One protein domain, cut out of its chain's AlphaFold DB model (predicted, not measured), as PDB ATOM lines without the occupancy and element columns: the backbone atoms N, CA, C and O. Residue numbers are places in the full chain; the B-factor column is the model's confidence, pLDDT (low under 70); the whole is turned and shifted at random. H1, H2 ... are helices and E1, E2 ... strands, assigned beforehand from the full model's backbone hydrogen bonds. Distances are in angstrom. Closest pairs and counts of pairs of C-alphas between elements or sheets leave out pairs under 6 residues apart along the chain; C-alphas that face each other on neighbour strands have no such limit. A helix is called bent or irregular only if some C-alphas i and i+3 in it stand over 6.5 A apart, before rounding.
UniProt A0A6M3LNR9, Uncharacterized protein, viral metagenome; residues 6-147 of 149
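Overview. This is residues 6 to 147 of the 149 residues of an uncharacterized protein of viral metagenome (UniProt A0A6M3LNR9). A strongly twisted sheet of six strands makes a wall, with helices H1 and H2 both over one face of it, crossing each other at a steep tilt of 52 degrees. The far part of the long H2 runs on beyond the sheet as an arm, little H3 folds back beside it, and residues 79 to 85 stick out. Printed are 142 residues, with three named helices and six named strands in the order E1 E2 H1 H2 H3 E3 E4 E5 E6. The mixed sheet runs E3 E2 E1 E4 E5 E6, and the class is mixed, helices and strands. The whole is compact, with a radius of gyration of the C-alphas of 16.4 A and spans of 53 by 42 by 24 A.

Arrangement. Start at E1, residues 6 to 9, an inner strand; E2, residues 22 to 26, forms a hairpin with it, and N 7 and O 24 are 2.9 A apart. Next come H1, residues 32 to 50, and H2, residues 55 to 83, on the same face of the sheet: two layers, helices on one face. Their closest C-alphas, of Phe 42 and Leu 62, are 7.2 A apart; they touch at a steep tilt of 52 degrees, opposite ways, through residues 38 to 46 and 58 to 66 alone. H2 has a height over the sheet of 10.8 A and runs along the strands, at 6 degrees to E2 on the local plane. H3, residues 90 to 95, is close to H2 but not clearly touching: the closest C-alphas, of Ala 78 and Glu 93, are 6.8 A apart. E3, residues 102 to 104, is an edge strand antiparallel to E2, with N 25 and O 103 at 2.8 A. E4, residues 114 to 119, is parallel to E1, with N 8 and O 116 at 2.8 A. H1 lies over E4 at a height over the sheet of 6.8 A. E5, residues 122 to 127, and E6, residues 140 to 146, complete a meander with E4, each strand the antiparallel neighbour of the one before; N 117 and O 124 are 2.8 A apart, as are N 125 and O 143. Every O i to N i+4 pair is within hydrogen-bond range in H2 and H3, and 10 of 15 in H1.

Along the chain. Find C-alpha 6 at (-98.359, -27.056, -43.712), where E1 begins. H1 spans 25.1 A, with a kink of 33 degrees near residue 39, and is only just irregular: C-alphas 38 and 41 are 6.8 A apart. H2 runs 41.8 A to C-alpha 83 at (-105.568, -26.829, -9.418). E6 runs 18.1 A to C-alpha 146 at (-83.952, -39.303, -42.089).

Size, cuts and confidence. The C-alphas farthest apart, of Glu 14 and Asn 85, are 53.3 A apart. The printed part has no cut; the links E1 to E2 and E5 to E6 are long. Look for low confidence at residues 90 to 99, under 70.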
ATOM      1  N   GLN A   6     -97.690 -25.942 -43.055       97.94
ATOM      2  CA  GLN A   6     -98.359 -27.056 -43.712       97.94
ATOM      3  C   GLN A   6     -97.419 -28.255 -43.839       97.94
ATOM      4  O   GLN A   6     -96.204 -28.099 -43.966       97.94
ATOM      5  N   ILE A   7     -97.995 -29.453 -43.797       98.62
ATOM      6  CA  ILE A   7     -97.282 -30.728 -43.889       98.62
ATOM      7  C   ILE A   7     -97.841 -31.481 -45.096       98.62
ATOM      8  O   ILE A   7     -99.005 -31.886 -45.087       98.62
ATOM      9  N   GLY A   8     -97.038 -31.621 -46.145       98.44
ATOM     10  CA  GLY A   8     -97.398 -32.322 -47.374       98.44
ATOM     11  C   GLY A   8     -96.840 -33.742 -47.402       98.44
ATOM     12  O   GLY A   8     -95.694 -33.970 -47.015       98.44
ATOM     13  N   PHE A   9     -97.643 -34.678 -47.897       98.50
ATOM     14  CA  PHE A   9     -97.273 -36.081 -48.078       98.50
ATOM     15  C   PHE A   9     -97.132 -36.426 -49.557       98.50
ATOM     16  O   PHE A   9     -97.970 -36.032 -50.369       98.50
ATOM     17  N   TYR A  10     -96.082 -37.177 -49.881       98.12
ATOM     18  CA  TYR A  10     -95.668 -37.491 -51.246       98.12
ATOM     19  C   TYR A  10     -95.222 -38.943 -51.349       98.12
ATOM     20  O   TYR A  10     -94.605 -39.474 -50.422       98.12
ATOM     21  N   ASP A  11     -95.480 -39.560 -52.498       96.50
ATOM     22  CA  ASP A  11     -95.036 -40.928 -52.766       96.50
ATOM     23  C   ASP A  11     -93.513 -40.981 -52.924       96.50
ATOM     24  O   ASP A  11     -92.871 -41.974 -52.569       96.50
ATOM     25  N   LYS A  12     -92.919 -39.917 -53.482       96.38
ATOM     26  CA  LYS A  12     -91.500 -39.865 -53.838       96.38
ATOM     27  C   LYS A  12     -90.860 -38.543 -53.448       96.38
ATOM     28  O   LYS A  12     -91.489 -37.491 -53.354       96.38
ATOM     29  N   LYS A  13     -89.538 -38.591 -53.289       95.56
ATOM     30  CA  LYS A  13     -88.724 -37.405 -53.019       95.56
ATOM     31  C   LYS A  13     -88.812 -36.388 -54.158       95.56
ATOM     32  O   LYS A  13     -88.788 -35.186 -53.908       95.56
ATOM     33  N   GLU A  14     -88.881 -36.856 -55.397       96.62
ATOM     34  CA  GLU A  14     -88.815 -36.028 -56.602       96.62
ATOM     35  C   GLU A  14     -90.147 -35.351 -56.949       96.62
ATOM     36  O   GLU A  14     -90.158 -34.463 -57.801       96.62
ATOM     37  N   ASP A  15     -91.245 -35.733 -56.288       96.31
ATOM     38  CA  ASP A  15     -92.567 -35.161 -56.545       96.31
ATOM     39  C   ASP A  15     -92.542 -33.642 -56.329       96.31
ATOM     40  O   ASP A  15     -91.899 -33.133 -55.396       96.31
ATOM     41  N   ASN A  16     -93.220 -32.895 -57.204       95.06
ATOM     42  CA  ASN A  16     -93.297 -31.443 -57.078       95.06
ATOM     43  C   ASN A  16     -93.990 -31.081 -55.758       95.06
ATOM     44  O   ASN A  16     -94.941 -31.742 -55.364       95.06
ATOM     45  N   ILE A  17     -93.575 -29.991 -55.106       94.75
ATOM     46  CA  ILE A  17     -94.222 -29.476 -53.888       94.75
ATOM     47  C   ILE A  17     -95.743 -29.288 -54.071       94.75
ATOM     48  O   ILE A  17     -96.505 -29.464 -53.124       94.75
ATOM     49  N   LYS A  18     -96.230 -28.994 -55.278       94.06
ATOM     50  CA  LYS A  18     -97.669 -28.880 -55.561       94.06
ATOM     51  C   LYS A  18     -98.413 -30.208 -55.677       94.06
ATOM     52  O   LYS A  18     -99.624 -30.215 -55.490       94.06
ATOM     53  N   ASP A  19     -97.710 -31.301 -55.941       95.75
ATOM     54  CA  ASP A  19     -98.299 -32.605 -56.265       95.75
ATOM     55  C   ASP A  19     -98.435 -33.484 -55.008       95.75
ATOM     56  O   ASP A  19     -98.154 -34.684 -55.017       95.75
ATOM     57  N   PHE A  20     -98.831 -32.868 -53.890       97.06
ATOM     58  CA  PHE A  20     -99.059 -33.588 -52.639       97.06
ATOM     59  C   PHE A  20    -100.261 -34.530 -52.767       97.06
ATOM     60  O   PHE A  20    -101.271 -34.193 -53.383       97.06
ATOM     61  N   GLN A  21    -100.179 -35.690 -52.120       97.69
ATOM     62  CA  GLN A  21    -101.298 -36.631 -51.998       97.69
ATOM     63  C   GLN A  21    -102.203 -36.269 -50.811       97.69
ATOM     64  O   GLN A  21    -103.415 -36.452 -50.849       97.69
ATOM     65  N   ALA A  22    -101.622 -35.672 -49.767       98.06
ATOM     66  CA  ALA A  22    -102.351 -35.094 -48.646       98.06
ATOM     67  C   ALA A  22    -101.630 -33.854 -48.110       98.06
ATOM     68  O   ALA A  22    -100.400 -33.780 -48.143       98.06
ATOM     69  N   LEU A  23    -102.398 -32.889 -47.594       98.31
ATOM     70  CA  LEU A  23    -101.876 -31.644 -47.034       98.31
ATOM     71  C   LEU A  23    -102.561 -31.331 -45.702       98.31
ATOM     72  O   LEU A  23    -103.759 -31.037 -45.654       98.31
ATOM     73  N   ILE A  24    -101.782 -31.380 -44.626       98.12
ATOM     74  CA  ILE A  24    -102.229 -31.067 -43.268       98.12
ATOM     75  C   ILE A  24    -101.891 -29.611 -42.945       98.12
ATOM     76  O   ILE A  24    -100.792 -29.136 -43.228       98.12
ATOM     77  N   TYR A  25    -102.838 -28.916 -42.323       96.88
ATOM     78  CA  TYR A  25    -102.665 -27.593 -41.733       96.88
ATOM     79  C   TYR A  25    -102.288 -27.691 -40.262       96.88
ATOM     80  O   TYR A  25    -102.861 -28.511 -39.542       96.88
ATOM     81  N   ARG A  26    -101.426 -26.785 -39.797       95.06
ATOM     82  CA  ARG A  26    -101.201 -26.520 -38.375       95.06
ATOM     83  C   ARG A  26    -101.267 -25.018 -38.115       95.06
ATOM     84  O   ARG A  26    -100.574 -24.233 -38.767       95.06
ATOM     85  N   HIS A  27    -102.114 -24.622 -37.165       92.38
ATOM     86  CA  HIS A  27    -102.397 -23.209 -36.918       92.38
ATOM     87  C   HIS A  27    -101.302 -22.482 -36.123       92.38
ATOM     88  O   HIS A  27    -101.090 -21.286 -36.332       92.38
ATOM     89  N   SER A  28    -100.623 -23.183 -35.214       90.69
ATOM     90  CA  SER A  28     -99.655 -22.611 -34.271       90.69
ATOM     91  C   SER A  28     -98.449 -23.529 -34.074       90.69
ATOM     92  O   SER A  28     -98.527 -24.727 -34.331       90.69
ATOM     93  N   ASP A  29     -97.334 -22.963 -33.608       92.50
ATOM     94  CA  ASP A  29     -96.079 -23.684 -33.353       92.50
ATOM     95  C   ASP A  29     -95.528 -24.438 -34.572       92.50
ATOM     96  O   ASP A  29     -94.982 -25.531 -34.467       92.50
ATOM     97  N   GLY A  30     -95.686 -23.837 -35.751       95.25
ATOM     98  CA  GLY A  30     -95.267 -24.398 -37.031       95.25
ATOM     99  C   GLY A  30     -93.760 -24.372 -37.306       95.25
ATOM    100  O   GLY A  30     -93.351 -24.811 -38.377       95.25
ATOM    101  N   TYR A  31     -92.934 -23.858 -36.391       96.81
ATOM    102  CA  TYR A  31     -91.471 -23.845 -36.522       96.81
ATOM    103  C   TYR A  31     -90.876 -25.249 -36.302       96.81
ATOM    104  O   TYR A  31     -91.514 -26.084 -35.651       96.81
ATOM    105  N   PRO A  32     -89.667 -25.549 -36.821       97.88
ATOM    106  CA  PRO A  32     -89.104 -26.902 -36.779       97.88
ATOM    107  C   PRO A  32     -89.010 -27.489 -35.370       97.88
ATOM    108  O   PRO A  32     -89.284 -28.670 -35.175       97.88
ATOM    109  N   GLU A  33     -88.674 -26.670 -34.378       96.94
ATOM    110  CA  GLU A  33     -88.570 -27.070 -32.972       96.94
ATOM    111  C   GLU A  33     -89.932 -27.375 -32.329       96.94
ATOM    112  O   GLU A  33     -89.962 -28.021 -31.289       96.94
ATOM    113  N   GLY A  34     -91.041 -26.933 -32.932       94.38
ATOM    114  CA  GLY A  34     -92.406 -27.240 -32.504       94.38
ATOM    115  C   GLY A  34     -93.000 -28.427 -33.263       94.38
ATOM    116  O   GLY A  34     -93.600 -29.308 -32.662       94.38
ATOM    117  N   VAL A  35     -92.788 -28.503 -34.579       96.94
ATOM    118  CA  VAL A  35     -93.400 -29.548 -35.420       96.94
ATOM    119  C   VAL A  35     -92.668 -30.878 -35.343       96.94
ATOM    120  O   VAL A  35     -93.308 -31.924 -35.248       96.94
ATOM    121  N   ILE A  36     -91.336 -30.867 -35.422       98.06
ATOM    122  CA  ILE A  36     -90.553 -32.105 -35.518       98.06
ATOM    123  C   ILE A  36     -90.727 -33.006 -34.290       98.06
ATOM    124  O   ILE A  36     -90.963 -34.199 -34.501       98.06
ATOM    125  N   PRO A  37     -90.691 -32.493 -33.043       97.25
ATOM    126  CA  PRO A  37     -90.953 -33.323 -31.868       97.25
ATOM    127  C   PRO A  37     -92.321 -34.013 -31.889       97.25
ATOM    128  O   PRO A  37     -92.438 -35.119 -31.365       97.25
ATOM    129  N   ASP A  38     -93.322 -33.407 -32.531       96.12
ATOM    130  CA  ASP A  38     -94.675 -33.962 -32.599       96.12
ATOM    131  C   ASP A  38     -94.806 -35.043 -33.681       96.12
ATOM    132  O   ASP A  38     -95.463 -36.062 -33.467       96.12
ATOM    133  N   ILE A  39     -94.190 -34.847 -34.854       97.88
ATOM    134  CA  ILE A  39     -94.401 -35.739 -36.010       97.88
ATOM    135  C   ILE A  39     -93.344 -36.839 -36.141       97.88
ATOM    136  O   ILE A  39     -93.670 -37.947 -36.563       97.88
ATOM    137  N   GLU A  40     -92.079 -36.571 -35.800       97.44
ATOM    138  CA  GLU A  40     -90.976 -37.509 -36.045       97.44
ATOM    139  C   GLU A  40     -91.133 -38.829 -35.267       97.44
ATOM    140  O   GLU A  40     -90.985 -39.886 -35.892       97.44
ATOM    141  N   PRO A  41     -91.487 -38.834 -33.962       96.62
ATOM    142  CA  PRO A  41     -91.668 -40.082 -33.219       96.62
ATOM    143  C   PRO A  41     -92.779 -40.956 -33.803       96.62
ATOM    144  O   PRO A  41     -92.590 -42.163 -33.967       96.62
ATOM    145  N   PHE A  42     -93.912 -40.345 -34.174       97.12
ATOM    146  CA  PHE A  42     -95.021 -41.048 -34.814       97.12
ATOM    147  C   PHE A  42     -94.592 -41.644 -36.155       97.12
ATOM    148  O   PHE A  42     -94.839 -42.820 -36.410       97.12
ATOM    149  N   LEU A  43     -93.928 -40.856 -37.005       97.44
ATOM    150  CA  LEU A  43     -93.520 -41.296 -38.339       97.44
ATOM    151  C   LEU A  43     -92.495 -42.429 -38.274       97.44
ATOM    152  O   LEU A  43     -92.634 -43.398 -39.013       97.44
ATOM    153  N   LYS A  44     -91.514 -42.359 -37.366       95.94
ATOM    154  CA  LYS A  44     -90.547 -43.448 -37.137       95.94
ATOM    155  C   LYS A  44     -91.228 -44.720 -36.635       95.94
ATOM    156  O   LYS A  44     -90.954 -45.809 -37.137       95.94
ATOM    157  N   TRP A  45     -92.137 -44.586 -35.669       95.50
ATOM    158  CA  TRP A  45     -92.922 -45.711 -35.162       95.50
ATOM    159  C   TRP A  45     -93.770 -46.357 -36.268       95.50
ATOM    160  O   TRP A  45     -93.733 -47.576 -36.434       95.50
ATOM    161  N   TRP A  46     -94.478 -45.548 -37.058       95.56
ATOM    162  CA  TRP A  46     -95.328 -46.020 -38.148       95.56
ATOM    163  C   TRP A  46     -94.516 -46.675 -39.270       95.56
ATOM    164  O   TRP A  46     -94.873 -47.752 -39.752       95.56
ATOM    165  N   ALA A  47     -93.395 -46.059 -39.658       94.12
ATOM    166  CA  ALA A  47     -92.505 -46.566 -40.698       94.12
ATOM    167  C   ALA A  47     -91.987 -47.974 -40.374       94.12
ATOM    168  O   ALA A  47     -91.926 -48.817 -41.266       94.12
ATOM    169  N   LYS A  48     -91.681 -48.251 -39.100       92.75
ATOM    170  CA  LYS A  48     -91.211 -49.566 -38.644       92.75
ATOM    171  C   LYS A  48     -92.244 -50.683 -38.828       92.75
ATOM    172  O   LYS A  48     -91.855 -51.818 -39.085       92.75
ATOM    173  N   ASP A  49     -93.529 -50.381 -38.657       90.38
ATOM    174  CA  ASP A  49     -94.601 -51.385 -38.695       90.38
ATOM    175  C   ASP A  49     -95.216 -51.542 -40.094       90.38
ATOM    176  O   ASP A  49     -95.469 -52.654 -40.552       90.38
ATOM    177  N   ARG A  50     -95.439 -50.425 -40.798       92.31
ATOM    178  CA  ARG A  50     -96.186 -50.405 -42.067       92.31
ATOM    179  C   ARG A  50     -95.440 -49.800 -43.247       92.31
ATOM    180  O   ARG A  50     -95.880 -49.981 -44.382       92.31
ATOM    181  N   GLY A  51     -94.358 -49.070 -42.995       91.31
ATOM    182  CA  GLY A  51     -93.775 -48.157 -43.971       91.31
ATOM    183  C   GLY A  51     -94.636 -46.907 -44.198       91.31
ATOM    184  O   GLY A  51     -95.713 -46.740 -43.625       91.31
ATOM    185  N   LEU A  52     -94.134 -46.007 -45.043       93.56
ATOM    186  CA  LEU A  52     -94.747 -44.707 -45.347       93.56
ATOM    187  C   LEU A  52     -95.248 -44.596 -46.798       93.56
ATOM    188  O   LEU A  52     -95.530 -43.500 -47.265       93.56
ATOM    189  N   SER A  53     -95.350 -45.717 -47.518       91.56
ATOM    190  CA  SER A  53     -95.771 -45.746 -48.927       91.56
ATOM    191  C   SER A  53     -97.276 -45.554 -49.137       91.56
ATOM    192  O   SER A  53     -97.680 -45.122 -50.207       91.56
ATOM    193  N   ASP A  54     -98.111 -45.873 -48.145       94.75
ATOM    194  CA  ASP A  54     -99.546 -45.564 -48.160       94.75
ATOM    195  C   ASP A  54     -99.763 -44.168 -47.557       94.75
ATOM    196  O   ASP A  54    -100.075 -44.009 -46.371       94.75
ATOM    197  N   VAL A  55     -99.475 -43.153 -48.373       94.75
ATOM    198  CA  VAL A  55     -99.383 -41.743 -47.964       94.75
ATOM    199  C   VAL A  55    -100.714 -41.174 -47.478       94.75
ATOM    200  O   VAL A  55    -100.757 -40.448 -46.481       94.75
ATOM    201  N   GLU A  56    -101.819 -41.544 -48.126       95.56
ATOM    202  CA  GLU A  56    -103.165 -41.151 -47.707       95.56
ATOM    203  C   GLU A  56    -103.478 -41.720 -46.323       95.56
ATOM    204  O   GLU A  56    -103.948 -40.997 -45.439       95.56
ATOM    205  N   TYR A  57    -103.150 -42.992 -46.083       97.12
ATOM    206  CA  TYR A  57    -103.455 -43.601 -44.801       97.12
ATOM    207  C   TYR A  57    -102.577 -43.066 -43.669       97.12
ATOM    208  O   TYR A  57    -103.100 -42.697 -42.612       97.12
ATOM    209  N   VAL A  58    -101.257 -42.971 -43.866       97.25
ATOM    210  CA  VAL A  58    -100.378 -42.435 -42.817       97.25
ATOM    211  C   VAL A  58    -100.683 -40.970 -42.520       97.25
ATOM    212  O   VAL A  58    -100.684 -40.589 -41.351       97.25
ATOM    213  N   SER A  59    -101.019 -40.157 -43.526       98.00
ATOM    214  CA  SER A  59    -101.398 -38.760 -43.297       98.00
ATOM    215  C   SER A  59    -102.687 -38.639 -42.481       98.00
ATOM    216  O   SER A  59    -102.734 -37.867 -41.523       98.00
ATOM    217  N   ALA A  60    -103.704 -39.461 -42.767       98.19
ATOM    218  CA  ALA A  60    -104.943 -39.491 -41.993       98.19
ATOM    219  C   ALA A  60    -104.706 -39.915 -40.533       98.19
ATOM    220  O   ALA A  60    -105.291 -39.357 -39.602       98.19
ATOM    221  N   ARG A  61    -103.817 -40.891 -40.317       98.19
ATOM    222  CA  ARG A  61    -103.458 -41.383 -38.981       98.19
ATOM    223  C   ARG A  61    -102.584 -40.402 -38.210       98.19
ATOM    224  O   ARG A  61    -102.810 -40.248 -37.012       98.19
ATOM    225  N   LEU A  62    -101.663 -39.706 -38.878       98.00
ATOM    226  CA  LEU A  62    -100.905 -38.618 -38.267       98.00
ATOM    227  C   LEU A  62    -101.840 -37.473 -37.874       98.00
ATOM    228  O   LEU A  62    -101.759 -37.001 -36.747       98.00
ATOM    229  N   LEU A  63    -102.758 -37.055 -38.752       97.56
ATOM    230  CA  LEU A  63    -103.732 -36.011 -38.427       97.56
ATOM    231  C   LEU A  63    -104.548 -36.384 -37.184       97.56
ATOM    232  O   LEU A  63    -104.674 -35.578 -36.268       97.56
ATOM    233  N   GLN A  64    -105.060 -37.618 -37.126       96.69
ATOM    234  CA  GLN A  64    -105.773 -38.105 -35.948       96.69
ATOM    235  C   GLN A  64    -104.898 -38.047 -34.688       96.69
ATOM    236  O   GLN A  64    -105.357 -37.577 -33.651       96.69
ATOM    237  N   TYR A  65    -103.658 -38.532 -34.773       96.38
ATOM    238  CA  TYR A  65    -102.710 -38.514 -33.662       96.38
ATOM    239  C   TYR A  65    -102.468 -37.087 -33.147       96.38
ATOM    240  O   TYR A  65    -102.597 -36.841 -31.951       96.38
ATOM    241  N   LEU A  66    -102.214 -36.140 -34.052       94.75
ATOM    242  CA  LEU A  66    -101.972 -34.737 -33.720       94.75
ATOM    243  C   LEU A  66    -103.197 -34.060 -33.089       94.75
ATOM    244  O   LEU A  66    -103.052 -33.303 -32.132       94.75
ATOM    245  N   CYS A  67    -104.404 -34.337 -33.590       93.00
ATOM    246  CA  CYS A  67    -105.635 -33.823 -32.984       93.00
ATOM    247  C   CYS A  67    -105.851 -34.382 -31.572       93.00
ATOM    248  O   CYS A  67    -106.176 -33.624 -30.662       93.00
ATOM    249  N   ASN A  68    -105.627 -35.685 -31.373       92.19
ATOM    250  CA  ASN A  68    -105.757 -36.305 -30.056       92.19
ATOM    251  C   ASN A  68    -104.770 -35.699 -29.051       92.19
ATOM    252  O   ASN A  68    -105.177 -35.351 -27.947       92.19
ATOM    253  N   GLN A  69    -103.504 -35.539 -29.451       90.12
ATOM    254  CA  GLN A  69    -102.473 -34.938 -28.606       90.12
ATOM    255  C   GLN A  69    -102.856 -33.509 -28.202       90.12
ATOM    256  O   GLN A  69    -102.839 -33.171 -27.023       90.12
ATOM    257  N   TYR A  70    -103.302 -32.701 -29.167       88.25
ATOM    258  CA  TYR A  70    -103.728 -31.326 -28.917       88.25
ATOM    259  C   TYR A  70    -104.892 -31.242 -27.915       88.25
ATOM    260  O   TYR A  70    -104.873 -30.429 -26.989       88.25
ATOM    261  N   ASP A  71    -105.898 -32.107 -28.067       85.88
ATOM    262  CA  ASP A  71    -107.045 -32.164 -27.159       85.88
ATOM    263  C   ASP A  71    -106.654 -32.643 -25.751       85.88
ATOM    264  O   ASP A  71    -107.231 -32.202 -24.750       85.88
ATOM    265  N   GLU A  72    -105.706 -33.578 -25.647       88.19
ATOM    266  CA  GLU A  72    -105.177 -34.063 -24.370       88.19
ATOM    267  C   GLU A  72    -104.379 -32.979 -23.641       88.19
ATOM    268  O   GLU A  72    -104.639 -32.733 -22.456       88.19
ATOM    269  N   ASP A  73    -103.500 -32.271 -24.348       85.69
ATOM    270  CA  ASP A  73    -102.716 -31.160 -23.802       85.69
ATOM    271  C   ASP A  73    -103.625 -30.021 -23.332       85.69
ATOM    272  O   ASP A  73    -103.464 -29.491 -22.228       85.69
ATOM    273  N   GLY A  74    -104.664 -29.718 -24.111       83.44
ATOM    274  CA  GLY A  74    -105.701 -28.764 -23.744       83.44
ATOM    275  C   GLY A  74    -106.410 -29.111 -22.431       83.44
ATOM    276  O   GLY A  74    -106.550 -28.273 -21.532       83.44
ATOM    277  N   LYS A  75    -106.816 -30.379 -22.272       84.56
ATOM    278  CA  LYS A  75    -107.437 -30.880 -21.032       84.56
ATOM    279  C   LYS A  75    -106.463 -30.848 -19.855       84.56
ATOM    280  O   LYS A  75    -106.870 -30.500 -18.741       84.56
ATOM    281  N   ALA A  76    -105.203 -31.216 -20.077       87.75
ATOM    282  CA  ALA A  76    -104.168 -31.219 -19.049       87.75
ATOM    283  C   ALA A  76    -103.892 -29.798 -18.534       87.75
ATOM    284  O   ALA A  76    -103.933 -29.571 -17.321       87.75
ATOM    285  N   PHE A  77    -103.735 -28.834 -19.442       85.12
ATOM    286  CA  PHE A  77    -103.563 -27.422 -19.111       85.12
ATOM    287  C   PHE A  77    -104.747 -26.877 -18.305       85.12
ATOM    288  O   PHE A  77    -104.566 -26.275 -17.242       85.12
ATOM    289  N   ALA A  78    -105.980 -27.141 -18.750       83.44
ATOM    290  CA  ALA A  78    -107.178 -26.702 -18.037       83.44
ATOM    291  C   ALA A  78    -107.239 -27.274 -16.608       83.44
ATOM    292  O   ALA A  78    -107.585 -26.564 -15.657       83.44
ATOM    293  N   LYS A  79    -106.864 -28.548 -16.432       86.75
ATOM    294  CA  LYS A  79    -106.787 -29.200 -15.117       86.75
ATOM    295  C   LYS A  79    -105.723 -28.560 -14.219       86.75
ATOM    296  O   LYS A  79    -105.991 -28.347 -13.036       86.75
ATOM    297  N   GLU A  80    -104.544 -28.251 -14.756       88.94
ATOM    298  CA  GLU A  80    -103.456 -27.604 -14.014       88.94
ATOM    299  C   GLU A  80    -103.836 -26.192 -13.551       88.94
ATOM    300  O   GLU A  80    -103.638 -25.827 -12.395       88.94
ATOM    301  N   MET A  81    -104.430 -25.392 -14.426       85.50
ATOM    302  CA  MET A  81    -104.825 -24.025 -14.089       85.50
ATOM    303  C   MET A  81    -105.904 -24.000 -12.995       85.50
ATOM    304  O   MET A  81    -105.812 -23.214 -12.047       85.50
ATOM    305  N   ARG A  82    -106.869 -24.931 -13.058       85.25
ATOM    306  CA  ARG A  82    -107.875 -25.128 -11.999       85.25
ATOM    307  C   ARG A  82    -107.240 -25.528 -10.668       85.25
ATOM    308  O   ARG A  82    -107.649 -25.002  -9.637       85.25
ATOM    309  N   SER A  83    -106.237 -26.412 -10.664       89.88
ATOM    310  CA  SER A  83    -105.568 -26.829  -9.418       89.88
ATOM    311  C   SER A  83    -104.800 -25.686  -8.743       89.88
ATOM    312  O   SER A  83    -104.645 -25.687  -7.523       89.88
ATOM    313  N   LYS A  84    -104.384 -24.676  -9.517       91.50
ATOM    314  CA  LYS A  84    -103.728 -23.455  -9.028       91.50
ATOM    315  C   LYS A  84    -104.698 -22.310  -8.695       91.50
ATOM    316  O   LYS A  84    -104.234 -21.222  -8.367       91.50
ATOM    317  N   ASN A  85    -106.017 -22.524  -8.771       89.25
ATOM    318  CA  ASN A  85    -107.046 -21.479  -8.642       89.25
ATOM    319  C   ASN A  85    -106.833 -20.278  -9.586       89.25
ATOM    320  O   ASN A  85    -107.238 -19.157  -9.273       89.25
ATOM    321  N   ILE A  86    -106.194 -20.489 -10.741       82.94
ATOM    322  CA  ILE A  86    -106.010 -19.434 -11.739       82.94
ATOM    323  C   ILE A  86    -107.289 -19.370 -12.585       82.94
ATOM    324  O   ILE A  86    -107.665 -20.385 -13.178       82.94
ATOM    325  N   PRO A  87    -107.973 -18.213 -12.669       77.88
ATOM    326  CA  PRO A  87    -109.149 -18.069 -13.515       77.88
ATOM    327  C   PRO A  87    -108.778 -18.296 -14.980       77.88
ATOM    328  O   PRO A  87    -107.898 -17.627 -15.521       77.88
ATOM    329  N   ILE A  88    -109.475 -19.220 -15.628       75.88
ATOM    330  CA  ILE A  88    -109.353 -19.472 -17.060       75.88
ATOM    331  C   ILE A  88    -110.567 -18.827 -17.711       75.88
ATOM    332  O   ILE A  88    -111.701 -19.073 -17.293       75.88
ATOM    333  N   SER A  89    -110.352 -17.969 -18.707       75.88
ATOM    334  CA  SER A  89    -111.483 -17.428 -19.457       75.88
ATOM    335  C   SER A  89    -112.161 -18.555 -20.239       75.88
ATOM    336  O   SER A  89    -111.493 -19.482 -20.699       75.88
ATOM    337  N   LYS A  90    -113.479 -18.466 -20.430       67.44
ATOM    338  CA  LYS A  90    -114.220 -19.427 -21.260       67.44
ATOM    339  C   LYS A  90    -113.628 -19.520 -22.674       67.44
ATOM    340  O   LYS A  90    -113.505 -20.606 -23.219       67.44
ATOM    341  N   THR A  91    -113.158 -18.394 -23.204       65.38
ATOM    342  CA  THR A  91    -112.417 -18.303 -24.466       65.38
ATOM    343  C   THR A  91    -111.115 -19.099 -24.435       65.38
ATOM    344  O   THR A  91    -110.793 -19.763 -25.408       65.38
ATOM    345  N   THR A  92    -110.364 -19.070 -23.332       66.75
ATOM    346  CA  THR A  92    -109.147 -19.880 -23.162       66.75
ATOM    347  C   THR A  92    -109.475 -21.368 -23.118       66.75
ATOM    348  O   THR A  92    -108.761 -22.151 -23.722       66.75
ATOM    349  N   GLU A  93    -110.564 -21.762 -22.466       65.12
ATOM    350  CA  GLU A  93    -111.014 -23.158 -22.450       65.12
ATOM    351  C   GLU A  93    -111.483 -23.628 -23.840       65.12
ATOM    352  O   GLU A  93    -111.148 -24.730 -24.262       65.12
ATOM    353  N   GLU A  94    -112.174 -22.764 -24.589       61.62
ATOM    354  CA  GLU A  94    -112.604 -23.003 -25.974       61.62
ATOM    355  C   GLU A  94    -111.429 -23.025 -26.970       61.62
ATOM    356  O   GLU A  94    -111.454 -23.795 -27.928       61.62
ATOM    357  N   LEU A  95    -110.364 -22.252 -26.740       62.94
ATOM    358  CA  LEU A  95    -109.145 -22.261 -27.565       62.94
ATOM    359  C   LEU A  95    -108.455 -23.637 -27.576       62.94
ATOM    360  O   LEU A  95    -107.856 -24.017 -28.578       62.94
ATOM    361  N   PHE A  96    -108.608 -24.413 -26.502       64.69
ATOM    362  CA  PHE A  96    -108.059 -25.765 -26.361       64.69
ATOM    363  C   PHE A  96    -109.006 -26.882 -26.843       64.69
ATOM    364  O   PHE A  96    -108.759 -28.054 -26.581       64.69
ATOM    365  N   THR A  97    -110.088 -26.551 -27.556       63.62
ATOM    366  CA  THR A  97    -111.060 -27.531 -28.094       63.62
ATOM    367  C   THR A  97    -110.706 -28.043 -29.499       63.62
ATOM    368  O   THR A  97    -111.592 -28.389 -30.279       63.62
ATOM    369  N   GLY A  98    -109.424 -28.011 -29.876       61.75
ATOM    370  CA  GLY A  98    -108.967 -28.403 -31.216       61.75
ATOM    371  C   GLY A  98    -109.241 -27.374 -32.323       61.75
ATOM    372  O   GLY A  98    -108.791 -27.554 -33.453       61.75
ATOM    373  N   THR A  99    -109.918 -26.258 -32.023       67.62
ATOM    374  CA  THR A  99    -110.282 -25.224 -33.015       67.62
ATOM    375  C   THR A  99    -109.089 -24.430 -33.557       67.62
ATOM    376  O   THR A  99    -109.165 -23.919 -34.673       67.62
ATOM    377  N   LEU A 100    -107.978 -24.372 -32.814       71.81
ATOM    378  CA  LEU A 100    -106.687 -23.832 -33.264       71.81
ATOM    379  C   LEU A 100    -105.620 -24.924 -33.461       71.81
ATOM    380  O   LEU A 100    -104.425 -24.652 -33.368       71.81
ATOM    381  N   GLY A 101    -106.037 -26.169 -33.685       82.44
ATOM    382  CA  GLY A 101    -105.125 -27.297 -33.834       82.44
ATOM    383  C   GLY A 101    -104.735 -27.554 -35.289       82.44
ATOM    384  O   GLY A 101    -104.088 -26.740 -35.959       82.44
ATOM    385  N   HIS A 102    -105.140 -28.728 -35.763       93.06
ATOM    386  CA  HIS A 102    -104.756 -29.283 -37.054       93.06
ATOM    387  C   HIS A 102    -105.967 -29.429 -37.978       93.06
ATOM    388  O   HIS A 102    -107.106 -29.548 -37.527       93.06
ATOM    389  N   GLY A 103    -105.734 -29.432 -39.289       93.69
ATOM    390  CA  GLY A 103    -106.805 -29.561 -40.277       93.69
ATOM    391  C   GLY A 103    -106.328 -30.091 -41.621       93.69
ATOM    392  O   GLY A 103    -105.158 -30.419 -41.789       93.69
ATOM    393  N   ILE A 104    -107.241 -30.162 -42.589       95.75
ATOM    394  CA  ILE A 104    -106.944 -30.565 -43.971       95.75
ATOM    395  C   ILE A 104    -106.998 -29.336 -44.873       95.75
ATOM    396  O   ILE A 104    -107.940 -28.543 -44.803       95.75
ATOM    397  N   CYS A 105    -106.023 -29.215 -45.767       95.69
ATOM    398  CA  CYS A 105    -105.977 -28.178 -46.787       95.69
ATOM    399  C   CYS A 105    -106.226 -28.755 -48.180       95.69
ATOM    400  O   CYS A 105    -105.767 -29.840 -48.517       95.69
ATOM    401  N   ARG A 106    -106.900 -27.972 -49.028       95.25
ATOM    402  CA  ARG A 106    -107.004 -28.249 -50.473       95.25
ATOM    403  C   ARG A 106    -105.851 -27.654 -51.283       95.25
ATOM    404  O   ARG A 106    -105.739 -27.920 -52.472       95.25
ATOM    405  N   GLY A 107    -105.041 -26.805 -50.660       94.94
ATOM    406  CA  GLY A 107    -103.943 -26.094 -51.296       94.94
ATOM    407  C   GLY A 107    -103.152 -25.282 -50.281       94.94
ATOM    408  O   GLY A 107    -103.483 -25.246 -49.093       94.94
ATOM    409  N   PHE A 108    -102.098 -24.635 -50.758       94.38
ATOM    410  CA  PHE A 108    -101.218 -23.859 -49.901       94.38
ATOM    411  C   PHE A 108    -101.891 -22.607 -49.351       94.38
ATOM    412  O   PHE A 108    -102.628 -21.911 -50.051       94.38
ATOM    413  N   HIS A 109    -101.619 -22.330 -48.083       91.62
ATOM    414  CA  HIS A 109    -102.003 -21.084 -47.443       91.62
ATOM    415  C   HIS A 109    -100.923 -20.031 -47.711       91.62
ATOM    416  O   HIS A 109     -99.740 -20.347 -47.789       91.62
ATOM    417  N   TRP A 110    -101.333 -18.777 -47.890       88.94
ATOM    418  CA  TRP A 110    -100.418 -17.673 -48.208       88.94
ATOM    419  C   TRP A 110     -99.609 -17.202 -46.990       88.94
ATOM    420  O   TRP A 110     -98.612 -16.510 -47.150       88.94
ATOM    421  N   ASP A 111    -100.040 -17.576 -45.785       90.50
ATOM    422  CA  ASP A 111     -99.506 -17.123 -44.502       90.50
ATOM    423  C   ASP A 111     -98.769 -18.228 -43.729       90.50
ATOM    424  O   ASP A 111     -98.710 -18.184 -42.500       90.50
ATOM    425  N   ILE A 112     -98.229 -19.234 -44.427       94.31
ATOM    426  CA  ILE A 112     -97.329 -20.217 -43.811       94.31
ATOM    427  C   ILE A 112     -95.900 -19.685 -43.769       94.31
ATOM    428  O   ILE A 112     -95.437 -19.044 -44.706       94.31
ATOM    429  N   GLU A 113     -95.198 -20.008 -42.691       96.06
ATOM    430  CA  GLU A 113     -93.779 -19.673 -42.508       96.06
ATOM    431  C   GLU A 113     -92.883 -20.892 -42.763       96.06
ATOM    432  O   GLU A 113     -91.716 -20.758 -43.121       96.06
ATOM    433  N   TYR A 114     -93.441 -22.099 -42.618       97.75
ATOM    434  CA  TYR A 114     -92.728 -23.351 -42.838       97.75
ATOM    435  C   TYR A 114     -93.560 -24.354 -43.624       97.75
ATOM    436  O   TYR A 114     -94.792 -24.413 -43.521       97.75
ATOM    437  N   PHE A 115     -92.854 -25.199 -44.366       98.19
ATOM    438  CA  PHE A 115     -93.433 -26.335 -45.059       98.19
ATOM    439  C   PHE A 115     -92.639 -27.613 -44.789       98.19
ATOM    440  O   PHE A 115     -91.410 -27.623 -44.861       98.19
ATOM    441  N   TYR A 116     -93.354 -28.698 -44.500       98.69
ATOM    442  CA  TYR A 116     -92.779 -30.006 -44.206       98.69
ATOM    443  C   TYR A 116     -93.185 -30.982 -45.300       98.69
ATOM    444  O   TYR A 116     -94.358 -31.320 -45.434       98.69
ATOM    445  N   LYS A 117     -92.214 -31.444 -46.079       98.50
ATOM    446  CA  LYS A 117     -92.396 -32.440 -47.130       98.50
ATOM    447  C   LYS A 117     -92.036 -33.818 -46.585       98.50
ATOM    448  O   LYS A 117     -90.877 -34.063 -46.263       98.50
ATOM    449  N   ILE A 118     -93.013 -34.712 -46.504       98.38
ATOM    450  CA  ILE A 118     -92.836 -36.088 -46.037       98.38
ATOM    451  C   ILE A 118     -92.920 -37.038 -47.228       98.38
ATOM    452  O   ILE A 118     -93.874 -36.997 -48.001       98.38
ATOM    453  N   TYR A 119     -91.925 -37.908 -47.345       96.44
ATOM    454  CA  TYR A 119     -91.865 -39.015 -48.303       96.44
ATOM    455  C   TYR A 119     -91.201 -40.224 -47.619       96.44
ATOM    456  O   TYR A 119     -90.687 -40.062 -46.506       96.44
ATOM    457  N   PRO A 120     -91.180 -41.431 -48.222       93.12
ATOM    458  CA  PRO A 120     -91.036 -42.681 -47.475       93.12
ATOM    459  C   PRO A 120     -89.904 -42.790 -46.444       93.12
ATOM    460  O   PRO A 120     -90.065 -43.486 -45.448       93.12
ATOM    461  N   ASN A 121     -88.784 -42.089 -46.641       92.50
ATOM    462  CA  ASN A 121     -87.597 -42.237 -45.796       92.50
ATOM    463  C   ASN A 121     -87.134 -40.920 -45.152       92.50
ATOM    464  O   ASN A 121     -86.078 -40.894 -44.508       92.50
ATOM    465  N   ALA A 122     -87.841 -39.802 -45.356       97.00
ATOM    466  CA  ALA A 122     -87.385 -38.518 -44.835       97.00
ATOM    467  C   ALA A 122     -88.477 -37.452 -44.691       97.00
ATOM    468  O   ALA A 122     -89.537 -37.500 -45.315       97.00
ATOM    469  N   ILE A 123     -88.131 -36.441 -43.896       98.31
ATOM    470  CA  ILE A 123     -88.819 -35.159 -43.798       98.31
ATOM    471  C   ILE A 123     -87.874 -34.091 -44.349       98.31
ATOM    472  O   ILE A 123     -86.763 -33.921 -43.845       98.31
ATOM    473  N   GLU A 124     -88.300 -33.357 -45.365       98.56
ATOM    474  CA  GLU A 124     -87.644 -32.130 -45.815       98.56
ATOM    475  C   GLU A 124     -88.376 -30.922 -45.235       98.56
ATOM    476  O   GLU A 124     -89.600 -30.826 -45.299       98.56
ATOM    477  N   ILE A 125     -87.616 -30.011 -44.641       98.62
ATOM    478  CA  ILE A 125     -88.130 -28.820 -43.973       98.62
ATOM    479  C   ILE A 125     -87.735 -27.614 -44.805       98.62
ATOM    480  O   ILE A 125     -86.548 -27.411 -45.082       98.62
ATOM    481  N   TYR A 126     -88.722 -26.809 -45.163       98.38
ATOM    482  CA  TYR A 126     -88.551 -25.603 -45.950       98.38
ATOM    483  C   TYR A 126     -88.942 -24.382 -45.131       98.38
ATOM    484  O   TYR A 126     -89.999 -24.362 -44.504       98.38
ATOM    485  N   ASP A 127     -88.086 -23.370 -45.180       97.38
ATOM    486  CA  ASP A 127     -88.424 -21.999 -44.816       97.38
ATOM    487  C   ASP A 127     -89.222 -21.385 -45.972       97.38
ATOM    488  O   ASP A 127     -88.829 -21.505 -47.143       97.38
ATOM    489  N   VAL A 128     -90.372 -20.799 -45.647       95.44
ATOM    490  CA  VAL A 128     -91.288 -20.198 -46.614       95.44
ATOM    491  C   VAL A 128     -91.315 -18.696 -46.357       95.44
ATOM    492  O   VAL A 128     -91.853 -18.260 -45.338       95.44
ATOM    493  N   PRO A 129     -90.727 -17.877 -47.249       90.06
ATOM    494  CA  PRO A 129     -90.787 -16.435 -47.082       90.06
ATOM    495  C   PRO A 129     -92.235 -15.956 -47.192       90.06
ATOM    496  O   PRO A 129     -93.069 -16.584 -47.843       90.06
ATOM    497  N   PHE A 130     -92.529 -14.803 -46.595       83.25
ATOM    498  CA  PHE A 130     -93.809 -14.142 -46.821       83.25
ATOM    499  C   PHE A 130     -93.947 -13.789 -48.307       83.25
ATOM    500  O   PHE A 130     -93.072 -13.125 -48.867       83.25
ATOM    501  N   MET A 131     -95.041 -14.212 -48.941       76.31
ATOM    502  CA  MET A 131     -95.271 -13.966 -50.363       76.31
ATOM    503  C   MET A 131     -96.678 -13.436 -50.623       76.31
ATOM    504  O   MET A 131     -97.666 -14.002 -50.163       76.31
ATOM    505  N   ASP A 132     -96.778 -12.426 -51.489       76.81
ATOM    506  CA  ASP A 132     -98.067 -11.921 -51.985       76.81
ATOM    507  C   ASP A 132     -98.781 -12.929 -52.907       76.81
ATOM    508  O   ASP A 132     -99.991 -12.852 -53.129       76.81
ATOM    509  N   LYS A 133     -98.024 -13.867 -53.493       80.38
ATOM    510  CA  LYS A 133     -98.517 -14.953 -54.350       80.38
ATOM    511  C   LYS A 133     -97.713 -16.217 -54.099       80.38
ATOM    512  O   LYS A 133     -96.497 -16.156 -53.975       80.38
ATOM    513  N   PHE A 134     -98.390 -17.360 -54.102       82.25
ATOM    514  CA  PHE A 134     -97.734 -18.653 -53.958       82.25
ATOM    515  C   PHE A 134     -96.720 -18.913 -55.087       82.25
ATOM    516  O   PHE A 134     -97.097 -18.927 -56.261       82.25
ATOM    517  N   ASP A 135     -95.463 -19.162 -54.721       87.31
ATOM    518  CA  ASP A 135     -94.388 -19.587 -55.618       87.31
ATOM    519  C   ASP A 135     -93.459 -20.574 -54.898       87.31
ATOM    520  O   ASP A 135     -92.628 -20.192 -54.072       87.31
ATOM    521  N   GLU A 136     -93.574 -21.865 -55.220       84.56
ATOM    522  CA  GLU A 136     -92.768 -22.923 -54.606       84.56
ATOM    523  C   GLU A 136     -91.263 -22.751 -54.847       84.56
ATOM    524  O   GLU A 136     -90.455 -23.314 -54.115       84.56
ATOM    525  N   LYS A 137     -90.853 -21.951 -55.840       88.50
ATOM    526  CA  LYS A 137     -89.431 -21.682 -56.101       88.50
ATOM    527  C   LYS A 137     -88.778 -20.855 -55.001       88.50
ATOM    528  O   LYS A 137     -87.554 -20.822 -54.921       88.50
ATOM    529  N   GLN A 138     -89.580 -20.183 -54.178       90.44
ATOM    530  CA  GLN A 138     -89.094 -19.402 -53.047       90.44
ATOM    531  C   GLN A 138     -88.915 -20.252 -51.784       90.44
ATOM    532  O   GLN A 138     -88.339 -19.770 -50.812       90.44
ATOM    533  N   PHE A 139     -89.360 -21.513 -51.794       95.25
ATOM    534  CA  PHE A 139     -89.219 -22.412 -50.653       95.25
ATOM    535  C   PHE A 139     -87.753 -22.803 -50.512       95.25
ATOM    536  O   PHE A 139     -87.155 -23.409 -51.406       95.25
ATOM    537  N   LYS A 140     -87.165 -22.483 -49.364       96.75
ATOM    538  CA  LYS A 140     -85.755 -22.749 -49.106       96.75
ATOM    539  C   LYS A 140     -85.624 -23.971 -48.216       96.75
ATOM    540  O   LYS A 140     -85.968 -23.917 -47.042       96.75
ATOM    541  N   LEU A 141     -85.083 -25.064 -48.755       97.69
ATOM    542  CA  LEU A 141     -84.748 -26.240 -47.950       97.69
ATOM    543  C   LEU A 141     -83.752 -25.833 -46.854       97.69
ATOM    544  O   LEU A 141     -82.651 -25.367 -47.157       97.69
ATOM    545  N   ILE A 142     -84.133 -26.022 -45.594       98.19
ATOM    546  CA  ILE A 142     -83.290 -25.717 -44.433       98.19
ATOM    547  C   ILE A 142     -82.754 -26.973 -43.753       98.19
ATOM    548  O   ILE A 142     -81.676 -26.932 -43.162       98.19
ATOM    549  N   LYS A 143     -83.478 -28.096 -43.830       98.25
ATOM    550  CA  LYS A 143     -83.070 -29.344 -43.177       98.25
ATOM    551  C   LYS A 143     -83.714 -30.560 -43.828       98.25
ATOM    552  O   LYS A 143     -84.846 -30.498 -44.297       98.25
ATOM    553  N   THR A 144     -83.012 -31.685 -43.772       98.25
ATOM    554  CA  THR A 144     -83.563 -33.009 -44.069       98.25
ATOM    555  C   THR A 144     -83.363 -33.910 -42.858       98.25
ATOM    556  O   THR A 144     -82.259 -33.983 -42.319       98.25
ATOM    557  N   ILE A 145     -84.419 -34.594 -42.432       97.50
ATOM    558  CA  ILE A 145     -84.404 -35.571 -41.342       97.50
ATOM    559  C   ILE A 145     -84.659 -36.947 -41.944       97.50
ATOM    560  O   ILE A 145     -85.643 -37.129 -42.655       97.50
ATOM    561  N   LYS A 146     -83.771 -37.906 -41.681       96.19
ATOM    562  CA  LYS A 146     -83.952 -39.303 -42.089       96.19
ATOM    563  C   LYS A 146     -84.848 -40.027 -41.083       96.19
ATOM    564  O   LYS A 146     -84.695 -39.843 -39.878       96.19
ATOM    565  N   LEU A 147     -85.787 -40.813 -41.599       91.88
ATOM    566  CA  LEU A 147     -86.735 -41.598 -40.800       91.88
ATOM    567  C   LEU A 147     -86.296 -43.059 -40.622       91.88
ATOM    568  O   LEU A 147     -86.863 -43.762 -39.791       91.88
TER     569      LEU A 147